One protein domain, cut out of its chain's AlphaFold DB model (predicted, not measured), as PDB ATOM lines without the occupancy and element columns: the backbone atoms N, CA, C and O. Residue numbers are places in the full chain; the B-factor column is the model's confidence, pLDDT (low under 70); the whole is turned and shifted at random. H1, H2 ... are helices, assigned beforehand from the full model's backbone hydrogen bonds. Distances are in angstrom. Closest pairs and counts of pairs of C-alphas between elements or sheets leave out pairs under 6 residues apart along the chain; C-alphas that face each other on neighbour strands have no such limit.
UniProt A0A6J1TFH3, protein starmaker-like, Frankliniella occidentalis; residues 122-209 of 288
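Overview. This is residues 122 to 209 of the 288 residues of the protein "protein starmaker-like" of Frankliniella occidentalis (UniProt A0A6J1TFH3). Two 14-residue helices, H1 and H2, stand at separate sides of a loose body made largely of loops, with residues 122 to 129 sticking out as an arm and the loop of residues 152 to 158 sticking out elsewhere. The 88 printed residues include H1, H2, H3 and H4 in chain order and no named strand: all helix, with 37 residues in named elements. It is loose, with a radius of gyration of the C-alphas of 15.2 A and spans of 42 by 35 by 21 A.

Arrangement. H2, residues 166 to 179, is close but not clearly touching H3, residues 190 to 193; their closest C-alphas, Lys 166 and Leu 193, are 6.5 A apart. H1, residues 123 to 136, and H4, residues 203 to 207, touch no helix. Residues 137 to 138 pair with 187 to 188, parallel, and 163 to 164 with 200 to 201, antiparallel. Every O i to N i+4 pair is within hydrogen-bond range in H1, H2 and H4; H3 is too short for one.

Along the chain. H2 measures 19.9 A, H1 20.4 A. H1 begins at C-alpha 123 (-47.143, -26.344, -7.752); H4 ends at C-alpha 207 (-47.392, -32.634, 20.531).

Size, cuts and confidence. The farthest C-alphas, Ser 122 and Asp 156, are 46.4 A apart. The printed part has no cut; H1 to H2 is a long link. pLDDT is under 70 in residues 122 to 134, 146 to 161 and 207 to 209.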
ATOM      1  N   SER A 122     -46.578 -23.176 -11.391       63.09
ATOM      2  CA  SER A 122     -46.885 -24.586 -11.158       63.09
ATOM      3  C   SER A 122     -46.619 -24.933  -9.694       63.09
ATOM      4  O   SER A 122     -45.732 -24.351  -9.077       63.09
ATOM      5  N   GLN A 123     -47.400 -25.850  -9.114       59.69
ATOM      6  CA  GLN A 123     -47.143 -26.344  -7.752       59.69
ATOM      7  C   GLN A 123     -45.687 -26.805  -7.589       59.69
ATOM      8  O   GLN A 123     -45.093 -26.502  -6.567       59.69
ATOM      9  N   SER A 124     -45.088 -27.360  -8.647       59.56
ATOM     10  CA  SER A 124     -43.664 -27.703  -8.717       59.56
ATOM     11  C   SER A 124     -42.714 -26.528  -8.462       59.56
ATOM     12  O   SER A 124     -41.672 -26.702  -7.845       59.56
ATOM     13  N   ASP A 125     -43.055 -25.322  -8.920       66.56
ATOM     14  CA  ASP A 125     -42.195 -24.145  -8.747       66.56
ATOM     15  C   ASP A 125     -42.321 -23.602  -7.320       66.56
ATOM     16  O   ASP A 125     -41.352 -23.102  -6.760       66.56
ATOM     17  N   LYS A 126     -43.512 -23.732  -6.721       62.12
ATOM     18  CA  LYS A 126     -43.758 -23.373  -5.318       62.12
ATOM     19  C   LYS A 126     -43.082 -24.348  -4.358       62.12
ATOM     20  O   LYS A 126     -42.586 -23.928  -3.322       62.12
ATOM     21  N   GLU A 127     -43.072 -25.628  -4.704       62.28
ATOM     22  CA  GLU A 127     -42.413 -26.683  -3.938       62.28
ATOM     23  C   GLU A 127     -40.890 -26.523  -4.001       62.28
ATOM     24  O   GLU A 127     -40.248 -26.442  -2.961       62.28
ATOM     25  N   ALA A 128     -40.331 -26.270  -5.189       61.41
ATOM     26  CA  ALA A 128     -38.909 -25.953  -5.342       61.41
ATOM     27  C   ALA A 128     -38.490 -24.639  -4.646       61.41
ATOM     28  O   ALA A 128     -37.347 -24.500  -4.209       61.41
ATOM     29  N   GLU A 129     -39.380 -23.645  -4.548       61.50
ATOM     30  CA  GLU A 129     -39.135 -22.432  -3.754       61.50
ATOM     31  C   GLU A 129     -39.196 -22.722  -2.244       61.50
ATOM     32  O   GLU A 129     -38.372 -22.194  -1.493       61.50
ATOM     33  N   LYS A 130     -40.109 -23.600  -1.801       63.19
ATOM     34  CA  LYS A 130     -40.188 -24.059  -0.407       63.19
ATOM     35  C   LYS A 130     -38.920 -24.820  -0.007       63.19
ATOM     36  O   LYS A 130     -38.317 -24.474   1.003       63.19
ATOM     37  N   GLU A 131     -38.470 -25.768  -0.824       61.16
ATOM     38  CA  GLU A 131     -37.250 -26.552  -0.582       61.16
ATOM     39  C   GLU A 131     -36.001 -25.669  -0.505       61.16
ATOM     40  O   GLU A 131     -35.190 -25.813   0.407       61.16
ATOM     41  N   LYS A 132     -35.865 -24.684  -1.403       60.84
ATOM     42  CA  LYS A 132     -34.747 -23.728  -1.341       60.84
ATOM     43  C   LYS A 132     -34.767 -22.887  -0.068       60.84
ATOM     44  O   LYS A 132     -33.716 -22.621   0.507       60.84
ATOM     45  N   LYS A 133     -35.953 -22.495   0.406       63.03
ATOM     46  CA  LYS A 133     -36.085 -21.738   1.654       63.03
ATOM     47  C   LYS A 133     -35.621 -22.560   2.864       63.03
ATOM     48  O   LYS A 133     -35.015 -21.989   3.769       63.03
ATOM     49  N   VAL A 134     -35.841 -23.875   2.858       68.06
ATOM     50  CA  VAL A 134     -35.377 -24.785   3.921       68.06
ATOM     51  C   VAL A 134     -33.854 -24.930   3.939       68.06
ATOM     52  O   VAL A 134     -33.307 -25.262   4.968       68.06
ATOM     53  N   VAL A 135     -33.117 -24.646   2.869       70.56
ATOM     54  CA  VAL A 135     -31.646 -24.772   2.926       70.56
ATOM     55  C   VAL A 135     -30.981 -23.482   3.415       70.56
ATOM     56  O   VAL A 135     -30.011 -23.525   4.170       70.56
ATOM     57  N   ASP A 136     -31.535 -22.325   3.046       83.94
ATOM     58  CA  ASP A 136     -30.849 -21.041   3.235       83.94
ATOM     59  C   ASP A 136     -31.341 -20.239   4.457       83.94
ATOM     60  O   ASP A 136     -30.742 -19.214   4.801       83.94
ATOM     61  N   THR A 137     -32.433 -20.657   5.118       87.69
ATOM     62  CA  THR A 137     -33.038 -19.904   6.235       87.69
ATOM     63  C   THR A 137     -33.027 -20.668   7.553       87.69
ATOM     64  O   THR A 137     -33.633 -21.720   7.660       87.69
ATOM     65  N   LEU A 138     -32.405 -20.115   8.594       89.50
ATOM     66  CA  LEU A 138     -32.327 -20.722   9.930       89.50
ATOM     67  C   LEU A 138     -32.904 -19.788  11.004       89.50
ATOM     68  O   LEU A 138     -32.837 -18.575  10.834       89.50
ATOM     69  N   PRO A 139     -33.424 -20.293  12.133       89.31
ATOM     70  CA  PRO A 139     -33.744 -21.692  12.410       89.31
ATOM     71  C   PRO A 139     -34.955 -22.156  11.586       89.31
ATOM     72  O   PRO A 139     -35.779 -21.336  11.176       89.31
ATOM     73  N   HIS A 140     -35.069 -23.459  11.333       85.56
ATOM     74  CA  HIS A 140     -36.263 -24.035  10.706       85.56
ATOM     75  C   HIS A 140     -37.404 -24.150  11.707       85.56
ATOM     76  O   HIS A 140     -37.179 -24.248  12.915       85.56
ATOM     77  N   LEU A 141     -38.632 -24.150  11.194       80.69
ATOM     78  CA  LEU A 141     -39.781 -24.519  12.003       80.69
ATOM     79  C   LEU A 141     -39.724 -26.012  12.280       80.69
ATOM     80  O   LEU A 141     -39.383 -26.797  11.401       80.69
ATOM     81  N   ILE A 142     -40.108 -26.400  13.491       74.62
ATOM     82  CA  ILE A 142     -40.205 -27.812  13.872       74.62
ATOM     83  C   ILE A 142     -41.163 -28.542  12.920       74.62
ATOM     84  O   ILE A 142     -40.877 -29.649  12.477       74.62
ATOM     85  N   SER A 143     -42.241 -27.866  12.515       74.25
ATOM     86  CA  SER A 143     -43.188 -28.359  11.515       74.25
ATOM     87  C   SER A 143     -42.584 -28.565  10.130       74.25
ATOM     88  O   SER A 143     -43.152 -29.308   9.359       74.25
ATOM     89  N   ASP A 144     -41.465 -27.935   9.772       73.50
ATOM     90  CA  ASP A 144     -40.831 -28.150   8.465       73.50
ATOM     91  C   ASP A 144     -39.813 -29.313   8.491       73.50
ATOM     92  O   ASP A 144     -39.270 -29.675   7.448       73.50
ATOM     93  N   LEU A 145     -39.557 -29.921   9.660       71.25
ATOM     94  CA  LEU A 145     -38.544 -30.965   9.882       71.25
ATOM     95  C   LEU A 145     -39.137 -32.386   9.970       71.25
ATOM     96  O   LEU A 145     -38.650 -33.211  10.745       71.25
ATOM     97  N   HIS A 146     -40.171 -32.680   9.176       57.59
ATOM     98  CA  HIS A 146     -40.964 -33.918   9.259       57.59
ATOM     99  C   HIS A 146     -40.156 -35.233   9.186       57.59
ATOM    100  O   HIS A 146     -40.575 -36.217   9.785       57.59
ATOM    101  N   ASP A 147     -38.982 -35.246   8.543       55.09
ATOM    102  CA  ASP A 147     -38.182 -36.470   8.348       55.09
ATOM    103  C   ASP A 147     -36.933 -36.573   9.246       55.09
ATOM    104  O   ASP A 147     -36.259 -37.603   9.257       55.09
ATOM    105  N   LEU A 148     -36.577 -35.513   9.986       50.50
ATOM    106  CA  LEU A 148     -35.296 -35.436  10.712       50.50
ATOM    107  C   LEU A 148     -35.413 -35.631  12.222       50.50
ATOM    108  O   LEU A 148     -34.408 -35.904  12.877       50.50
ATOM    109  N   VAL A 149     -36.613 -35.500  12.786       54.84
ATOM    110  CA  VAL A 149     -36.804 -35.573  14.235       54.84
ATOM    111  C   VAL A 149     -37.572 -36.841  14.595       54.84
ATOM    112  O   VAL A 149     -38.782 -36.831  14.790       54.84
ATOM    113  N   HIS A 150     -36.845 -37.953  14.706       52.69
ATOM    114  CA  HIS A 150     -37.346 -39.153  15.372       52.69
ATOM    115  C   HIS A 150     -37.171 -38.951  16.883       52.69
ATOM    116  O   HIS A 150     -36.146 -39.317  17.457       52.69
ATOM    117  N   VAL A 151     -38.139 -38.305  17.543       56.06
ATOM    118  CA  VAL A 151     -38.200 -38.385  19.007       56.06
ATOM    119  C   VAL A 151     -38.631 -39.813  19.323       56.06
ATOM    120  O   VAL A 151     -39.793 -40.159  19.130       56.06
ATOM    121  N   GLN A 152     -37.692 -40.662  19.749       50.38
ATOM    122  CA  GLN A 152     -38.023 -41.959  20.336       50.38
ATOM    123  C   GLN A 152     -38.769 -41.707  21.649       50.38
ATOM    124  O   GLN A 152     -38.180 -41.635  22.724       50.38
ATOM    125  N   LEU A 153     -40.084 -41.533  21.544       51.62
ATOM    126  CA  LEU A 153     -41.013 -41.648  22.658       51.62
ATOM    127  C   LEU A 153     -41.216 -43.144  22.926       51.62
ATOM    128  O   LEU A 153     -42.239 -43.715  22.568       51.62
ATOM    129  N   SER A 154     -40.206 -43.812  23.475       48.00
ATOM    130  CA  SER A 154     -40.419 -45.104  24.131       48.00
ATOM    131  C   SER A 154     -41.224 -44.863  25.408       48.00
ATOM    132  O   SER A 154     -40.899 -43.941  26.156       48.00
ATOM    133  N   GLU A 155     -42.257 -45.680  25.639       55.19
ATOM    134  CA  GLU A 155     -43.249 -45.533  26.721       55.19
ATOM    135  C   GLU A 155     -42.650 -45.401  28.135       55.19
ATOM    136  O   GLU A 155     -43.302 -44.830  29.003       55.19
ATOM    137  N   ASP A 156     -41.388 -45.795  28.332       52.06
ATOM    138  CA  ASP A 156     -40.717 -45.785  29.640       52.06
ATOM    139  C   ASP A 156     -39.504 -44.840  29.741       52.06
ATOM    140  O   ASP A 156     -38.787 -44.846  30.744       52.06
ATOM    141  N   VAL A 157     -39.232 -44.005  28.730       51.00
ATOM    142  CA  VAL A 157     -38.102 -43.061  28.791       51.00
ATOM    143  C   VAL A 157     -38.601 -41.704  29.257       51.00
ATOM    144  O   VAL A 157     -39.282 -40.986  28.527       51.00
ATOM    145  N   ILE A 158     -38.219 -41.363  30.490       49.16
ATOM    146  CA  ILE A 158     -38.312 -40.025  31.080       49.16
ATOM    147  C   ILE A 158     -37.927 -39.018  29.997       49.16
ATOM    148  O   ILE A 158     -36.774 -38.983  29.558       49.16
ATOM    149  N   LEU A 159     -38.911 -38.251  29.526       54.75
ATOM    150  CA  LEU A 159     -38.708 -37.190  28.552       54.75
ATOM    151  C   LEU A 159     -37.653 -36.255  29.127       54.75
ATOM    152  O   LEU A 159     -37.931 -35.490  30.045       54.75
ATOM    153  N   LYS A 160     -36.424 -36.355  28.623       58.19
ATOM    154  CA  LYS A 160     -35.366 -35.444  29.030       58.19
ATOM    155  C   LYS A 160     -35.828 -34.050  28.642       58.19
ATOM    156  O   LYS A 160     -36.137 -33.826  27.470       58.19
ATOM    157  N   ASP A 161     -35.922 -33.159  29.623       65.88
ATOM    158  CA  ASP A 161     -36.423 -31.811  29.401       65.88
ATOM    159  C   ASP A 161     -35.574 -31.118  28.335       65.88
ATOM    160  O   ASP A 161     -34.429 -30.724  28.565       65.88
ATOM    161  N   PHE A 162     -36.117 -31.018  27.120       73.88
ATOM    162  CA  PHE A 162     -35.430 -30.389  26.006       73.88
ATOM    163  C   PHE A 162     -35.793 -28.907  26.005       73.88
ATOM    164  O   PHE A 162     -36.689 -28.451  25.292       73.88
ATOM    165  N   VAL A 163     -35.117 -28.168  26.886       81.25
ATOM    166  CA  VAL A 163     -35.290 -26.724  27.051       81.25
ATOM    167  C   VAL A 163     -34.505 -25.992  25.973       81.25
ATOM    168  O   VAL A 163     -33.287 -26.148  25.847       81.25
ATOM    169  N   VAL A 164     -35.201 -25.163  25.201       84.56
ATOM    170  CA  VAL A 164     -34.581 -24.312  24.184       84.56
ATOM    171  C   VAL A 164     -34.688 -22.866  24.624       84.56
ATOM    172  O   VAL A 164     -35.745 -22.407  25.043       84.56
ATOM    173  N   ARG A 165     -33.570 -22.147  24.489       88.62
ATOM    174  CA  ARG A 165     -33.478 -20.728  24.818       88.62
ATOM    175  C   ARG A 165     -33.255 -19.915  23.565       88.62
ATOM    176  O   ARG A 165     -32.184 -19.998  22.952       88.62
ATOM    177  N   LYS A 166     -34.240 -19.114  23.172       90.25
ATOM    178  CA  LYS A 166     -34.193 -18.316  21.937       90.25
ATOM    179  C   LYS A 166     -32.929 -17.461  21.814       90.25
ATOM    180  O   LYS A 166     -32.341 -17.397  20.733       90.25
ATOM    181  N   ALA A 167     -32.493 -16.829  22.906       89.31
ATOM    182  CA  ALA A 167     -31.285 -16.001  22.920       89.31
ATOM    183  C   ALA A 167     -30.024 -16.816  22.583       89.31
ATOM    184  O   ALA A 167     -29.236 -16.416  21.728       89.31
ATOM    185  N   VAL A 168     -29.890 -18.008  23.172       89.75
ATOM    186  CA  VAL A 168     -28.750 -18.909  22.938       89.75
ATOM    187  C   VAL A 168     -28.730 -19.407  21.493       89.75
ATOM    188  O   VAL A 168     -27.672 -19.445  20.866       89.75
ATOM    189  N   VAL A 169     -29.897 -19.736  20.930       91.19
ATOM    190  CA  VAL A 169     -30.007 -20.151  19.522       91.19
ATOM    191  C   VAL A 169     -29.585 -19.021  18.584       91.19
ATOM    192  O   VAL A 169     -28.825 -19.249  17.642       91.19
ATOM    193  N   LEU A 170     -30.033 -17.791  18.844       92.94
ATOM    194  CA  LEU A 170     -29.641 -16.627  18.052       92.94
ATOM    195  C   LEU A 170     -28.124 -16.390  18.102       92.94
ATOM    196  O   LEU A 170     -27.502 -16.168  17.058       92.94
ATOM    197  N   ASP A 171     -27.522 -16.460  19.287       92.50
ATOM    198  CA  ASP A 171     -26.081 -16.278  19.461       92.50
ATOM    199  C   ASP A 171     -25.279 -17.372  18.751       92.50
ATOM    200  O   ASP A 171     -24.316 -17.064  18.042       92.50
ATOM    201  N   ALA A 172     -25.722 -18.627  18.840       92.19
ATOM    202  CA  ALA A 172     -25.113 -19.746  18.128       92.19
ATOM    203  C   ALA A 172     -25.191 -19.573  16.601       92.19
ATOM    204  O   ALA A 172     -24.191 -19.767  15.909       92.19
ATOM    205  N   LEU A 173     -26.336 -19.144  16.055       93.75
ATOM    206  CA  LEU A 173     -26.483 -18.882  14.616       93.75
ATOM    207  C   LEU A 173     -25.600 -17.720  14.149       93.75
ATOM    208  O   LEU A 173     -24.974 -17.788  13.088       93.75
ATOM    209  N   ASN A 174     -25.499 -16.663  14.957       94.00
ATOM    210  CA  ASN A 174     -24.599 -15.544  14.684       94.00
ATOM    211  C   ASN A 174     -23.129 -15.969  14.732       94.00
ATOM    212  O   ASN A 174     -22.331 -15.519  13.904       94.00
ATOM    213  N   TRP A 175     -22.761 -16.832  15.680       94.19
ATOM    214  CA  TRP A 175     -21.430 -17.423  15.744       94.19
ATOM    215  C   TRP A 175     -21.158 -18.280  14.505       94.19
ATOM    216  O   TRP A 175     -20.122 -18.107  13.862       94.19
ATOM    217  N   LEU A 176     -22.104 -19.134  14.109       93.12
ATOM    218  CA  LEU A 176     -21.971 -20.032  12.962       93.12
ATOM    219  C   LEU A 176     -21.743 -19.251  11.665       93.12
ATOM    220  O   LEU A 176     -20.822 -19.555  10.909       93.12
ATOM    221  N   LYS A 177     -22.510 -18.179  11.463       92.81
ATOM    222  CA  LYS A 177     -22.379 -17.280  10.312       92.81
ATOM    223  C   LYS A 177     -21.020 -16.576  10.244       92.81
ATOM    224  O   LYS A 177     -20.500 -16.332   9.156       92.81
ATOM    225  N   LYS A 178     -20.442 -16.231  11.399       92.25
ATOM    226  CA  LYS A 178     -19.132 -15.566  11.485       92.25
ATOM    227  C   LYS A 178     -17.972 -16.538  11.268       92.25
ATOM    228  O   LYS A 178     -17.002 -16.169  10.611       92.25
ATOM    229  N   ASN A 179     -18.074 -17.749  11.812       94.19
ATOM    230  CA  ASN A 179     -16.941 -18.670  11.926       94.19
ATOM    231  C   ASN A 179     -16.915 -19.761  10.851       94.19
ATOM    232  O   ASN A 179     -15.841 -20.269  10.543       94.19
ATOM    233  N   ASN A 180     -18.050 -20.108  10.238       91.56
ATOM    234  CA  ASN A 180     -18.100 -21.160   9.227       91.56
ATOM    235  C   ASN A 180     -18.362 -20.581   7.821       91.56
ATOM    236  O   ASN A 180     -19.451 -20.060   7.567       91.56
ATOM    237  N   PRO A 181     -17.410 -20.700   6.871       90.75
ATOM    238  CA  PRO A 181     -17.584 -20.247   5.492       90.75
ATOM    239  C   PRO A 181     -18.828 -20.789   4.788       90.75
ATOM    240  O   PRO A 181     -19.402 -20.070   3.975       90.75
ATOM    241  N   LEU A 182     -19.252 -22.013   5.115       88.31
ATOM    242  CA  LEU A 182     -20.426 -22.654   4.513       88.31
ATOM    243  C   LEU A 182     -21.746 -22.017   4.962       88.31
ATOM    244  O   LEU A 182     -22.755 -22.170   4.287       88.31
ATOM    245  N   TYR A 183     -21.727 -21.281   6.074       89.25
ATOM    246  CA  TYR A 183     -22.909 -20.672   6.676       89.25
ATOM    247  C   TYR A 183     -22.889 -19.140   6.601       89.25
ATOM    248  O   TYR A 183     -23.709 -18.475   7.227       89.25
ATOM    249  N   LYS A 184     -21.970 -18.541   5.836       87.44
ATOM    250  CA  LYS A 184     -21.874 -17.074   5.711       87.44
ATOM    251  C   LYS A 184     -23.128 -16.446   5.111       87.44
ATOM    252  O   LYS A 184     -23.523 -15.353   5.522       87.44
ATOM    253  N   ASP A 185     -23.757 -17.153   4.181       89.81
ATOM    254  CA  ASP A 185     -24.885 -16.645   3.405       89.81
ATOM    255  C   ASP A 185     -26.248 -17.029   3.998       89.81
ATOM    256  O   ASP A 185     -27.277 -16.641   3.447       89.81
ATOM    257  N   ILE A 186     -26.283 -17.713   5.154       90.50
ATOM    258  CA  ILE A 186     -27.557 -18.055   5.796       90.50
ATOM    259  C   ILE A 186     -28.327 -16.800   6.195       90.50
ATOM    260  O   ILE A 186     -27.777 -15.799   6.691       90.50
ATOM    261  N   VAL A 187     -29.638 -16.881   6.031       92.06
ATOM    262  CA  VAL A 187     -30.585 -15.871   6.478       92.06
ATOM    263  C   VAL A 187     -31.145 -16.307   7.824       92.06
ATOM    264  O   VAL A 187     -31.772 -17.355   7.936       92.06
ATOM    265  N   ILE A 188     -30.936 -15.483   8.851       92.81
ATOM    266  CA  ILE A 188     -31.514 -15.733  10.170       92.81
ATOM    267  C   ILE A 188     -32.960 -15.216  10.172       92.81
ATOM    268  O   ILE A 188     -33.196 -14.009  10.078       92.81
ATOM    269  N   SER A 189     -33.930 -16.124  10.245       91.25
ATOM    270  CA  SER A 189     -35.360 -15.826  10.263       91.25
ATOM    271  C   SER A 189     -35.803 -15.379  11.656       91.25
ATOM    272  O   SER A 189     -35.913 -16.180  12.585       91.25
ATOM    273  N   SER A 190     -36.099 -14.084  11.791       90.31
ATOM    274  CA  SER A 190     -36.684 -13.524  13.019       90.31
ATOM    275  C   SER A 190     -38.070 -14.098  13.335       90.31
ATOM    276  O   SER A 190     -38.408 -14.260  14.503       90.31
ATOM    277  N   GLU A 191     -38.842 -14.448  12.303       89.75
ATOM    278  CA  GLU A 191     -40.168 -15.055  12.434       89.75
ATOM    279  C   GLU A 191     -40.080 -16.457  13.043       89.75
ATOM    280  O   GLU A 191     -40.812 -16.767  13.977       89.75
ATOM    281  N   ASN A 192     -39.131 -17.277  12.584       88.06
ATOM    282  CA  ASN A 192     -38.964 -18.638  13.100       88.06
ATOM    283  C   ASN A 192     -38.351 -18.624  14.505       88.06
ATOM    284  O   ASN A 192     -38.773 -19.383  15.371       88.06
ATOM    285  N   LEU A 193     -37.408 -17.709  14.768       89.81
ATOM    286  CA  LEU A 193     -36.886 -17.484  16.120       89.81
ATOM    287  C   LEU A 193     -37.975 -17.057  17.106       89.81
ATOM    288  O   LEU A 193     -37.858 -17.347  18.288       89.81
ATOM    289  N   ALA A 194     -39.006 -16.339  16.655       88.31
ATOM    290  CA  ALA A 194     -40.094 -15.899  17.523       88.31
ATOM    291  C   ALA A 194     -41.017 -17.041  17.973       88.31
ATOM    292  O   ALA A 194     -41.750 -16.855  18.939       88.31
ATOM    293  N   GLN A 195     -40.978 -18.190  17.297       86.38
ATOM    294  CA  GLN A 195     -41.744 -19.378  17.679       86.38
ATOM    295  C   GLN A 195     -41.009 -20.251  18.701       86.38
ATOM    296  O   GLN A 195     -41.621 -21.130  19.301       86.38
ATOM    297  N   LEU A 196     -39.707 -20.019  18.899       86.62
ATOM    298  CA  LEU A 196     -38.964 -20.673  19.966       86.62
ATOM    299  C   LEU A 196     -39.322 -20.032  21.312       86.62
ATOM    300  O   LEU A 196     -39.440 -18.804  21.380       86.62
ATOM    301  N   PRO A 197     -39.455 -20.839  22.375       85.38
ATOM    302  CA  PRO A 197     -39.633 -20.314  23.714       85.38
ATOM    303  C   PRO A 197     -38.389 -19.544  24.169       85.38
ATOM    304  O   PRO A 197     -37.271 -19.771  23.690       85.38
ATOM    305  N   ASP A 198     -38.593 -18.612  25.096       84.50
ATOM    306  CA  ASP A 198     -37.490 -17.831  25.647       84.50
ATOM    307  C   ASP A 198     -36.600 -18.693  26.555       84.50
ATOM    308  O   ASP A 198     -35.390 -18.629  26.370       84.50
ATOM    309  N   ASP A 199     -37.191 -19.531  27.421       84.12
ATOM    310  CA  ASP A 199     -36.540 -20.495  28.332       84.12
ATOM    311  C   ASP A 199     -37.520 -21.642  28.686       84.12
ATOM    312  O   ASP A 199     -37.906 -21.808  29.841       84.12
ATOM    313  N   ASP A 200     -38.001 -22.407  27.701       80.38
ATOM    314  CA  ASP A 200     -39.014 -23.449  27.959       80.38
ATOM    315  C   ASP A 200     -38.789 -24.721  27.127       80.38
ATOM    316  O   ASP A 200     -38.018 -24.749  26.157       80.38
ATOM    317  N   ASN A 201     -39.458 -25.796  27.530       80.75
ATOM    318  CA  ASN A 201     -39.400 -27.096  26.894       80.75
ATOM    319  C   ASN A 201     -40.186 -27.097  25.568       80.75
ATOM    320  O   ASN A 201     -41.381 -26.787  25.508       80.75
ATOM    321  N   VAL A 202     -39.522 -27.494  24.480       77.31
ATOM    322  CA  VAL A 202     -40.119 -27.495  23.134       77.31
ATOM    323  C   VAL A 202     -40.977 -28.726  22.831       77.31
ATOM    324  O   VAL A 202     -41.593 -28.768  21.770       77.31
ATOM    325  N   ILE A 203     -41.086 -29.706  23.736       75.94
ATOM    326  CA  ILE A 203     -41.943 -30.901  23.569       75.94
ATOM    327  C   ILE A 203     -43.399 -30.509  23.263       75.94
ATOM    328  O   ILE A 203     -44.067 -31.158  22.454       75.94
ATOM    329  N   SER A 204     -43.881 -29.404  23.838       71.38
ATOM    330  CA  SER A 204     -45.214 -28.853  23.559       71.38
ATOM    331  C   SER A 204     -45.429 -28.503  22.077       71.38
ATOM    332  O   SER A 204     -46.532 -28.686  21.559       71.38
ATOM    333  N   LEU A 205     -44.377 -28.082  21.367       72.81
ATOM    334  CA  LEU A 205     -44.418 -27.780  19.933       72.81
ATOM    335  C   LEU A 205     -44.539 -29.056  19.085       72.81
ATOM    336  O   LEU A 205     -45.176 -29.024  18.035       72.81
ATOM    337  N   PHE A 206     -43.998 -30.188  19.551       70.62
ATOM    338  CA  PHE A 206     -44.097 -31.488  18.873       70.62
ATOM    339  C   PHE A 206     -45.462 -32.160  19.060       70.62
ATOM    340  O   PHE A 206     -45.963 -32.817  18.150       70.62
ATOM    341  N   ARG A 207     -46.107 -31.978  20.219       63.53
ATOM    342  CA  ARG A 207     -47.392 -32.634  20.531       63.53
ATOM    343  C   ARG A 207     -48.519 -32.244  19.565       63.53
ATOM    344  O   ARG A 207     -49.378 -33.063  19.246       63.53
ATOM    345  N   ASN A 208     -48.472 -31.013  19.063       59.78
ATOM    346  CA  ASN A 208     -49.436 -30.500  18.092       59.78
ATOM    347  C   ASN A 208     -49.218 -31.052  16.671       59.78
ATOM    348  O   ASN A 208     -50.137 -30.984  15.868       59.78
ATOM    349  N   LEU A 209     -48.039 -31.605  16.360       59.81
ATOM    350  CA  LEU A 209     -47.713 -32.150  15.034       59.81
ATOM    351  C   LEU A 209     -48.193 -33.596  14.846       59.81
ATOM    352  O   LEU A 209     -48.605 -33.959  13.753       59.81
TER     353      LEU A 209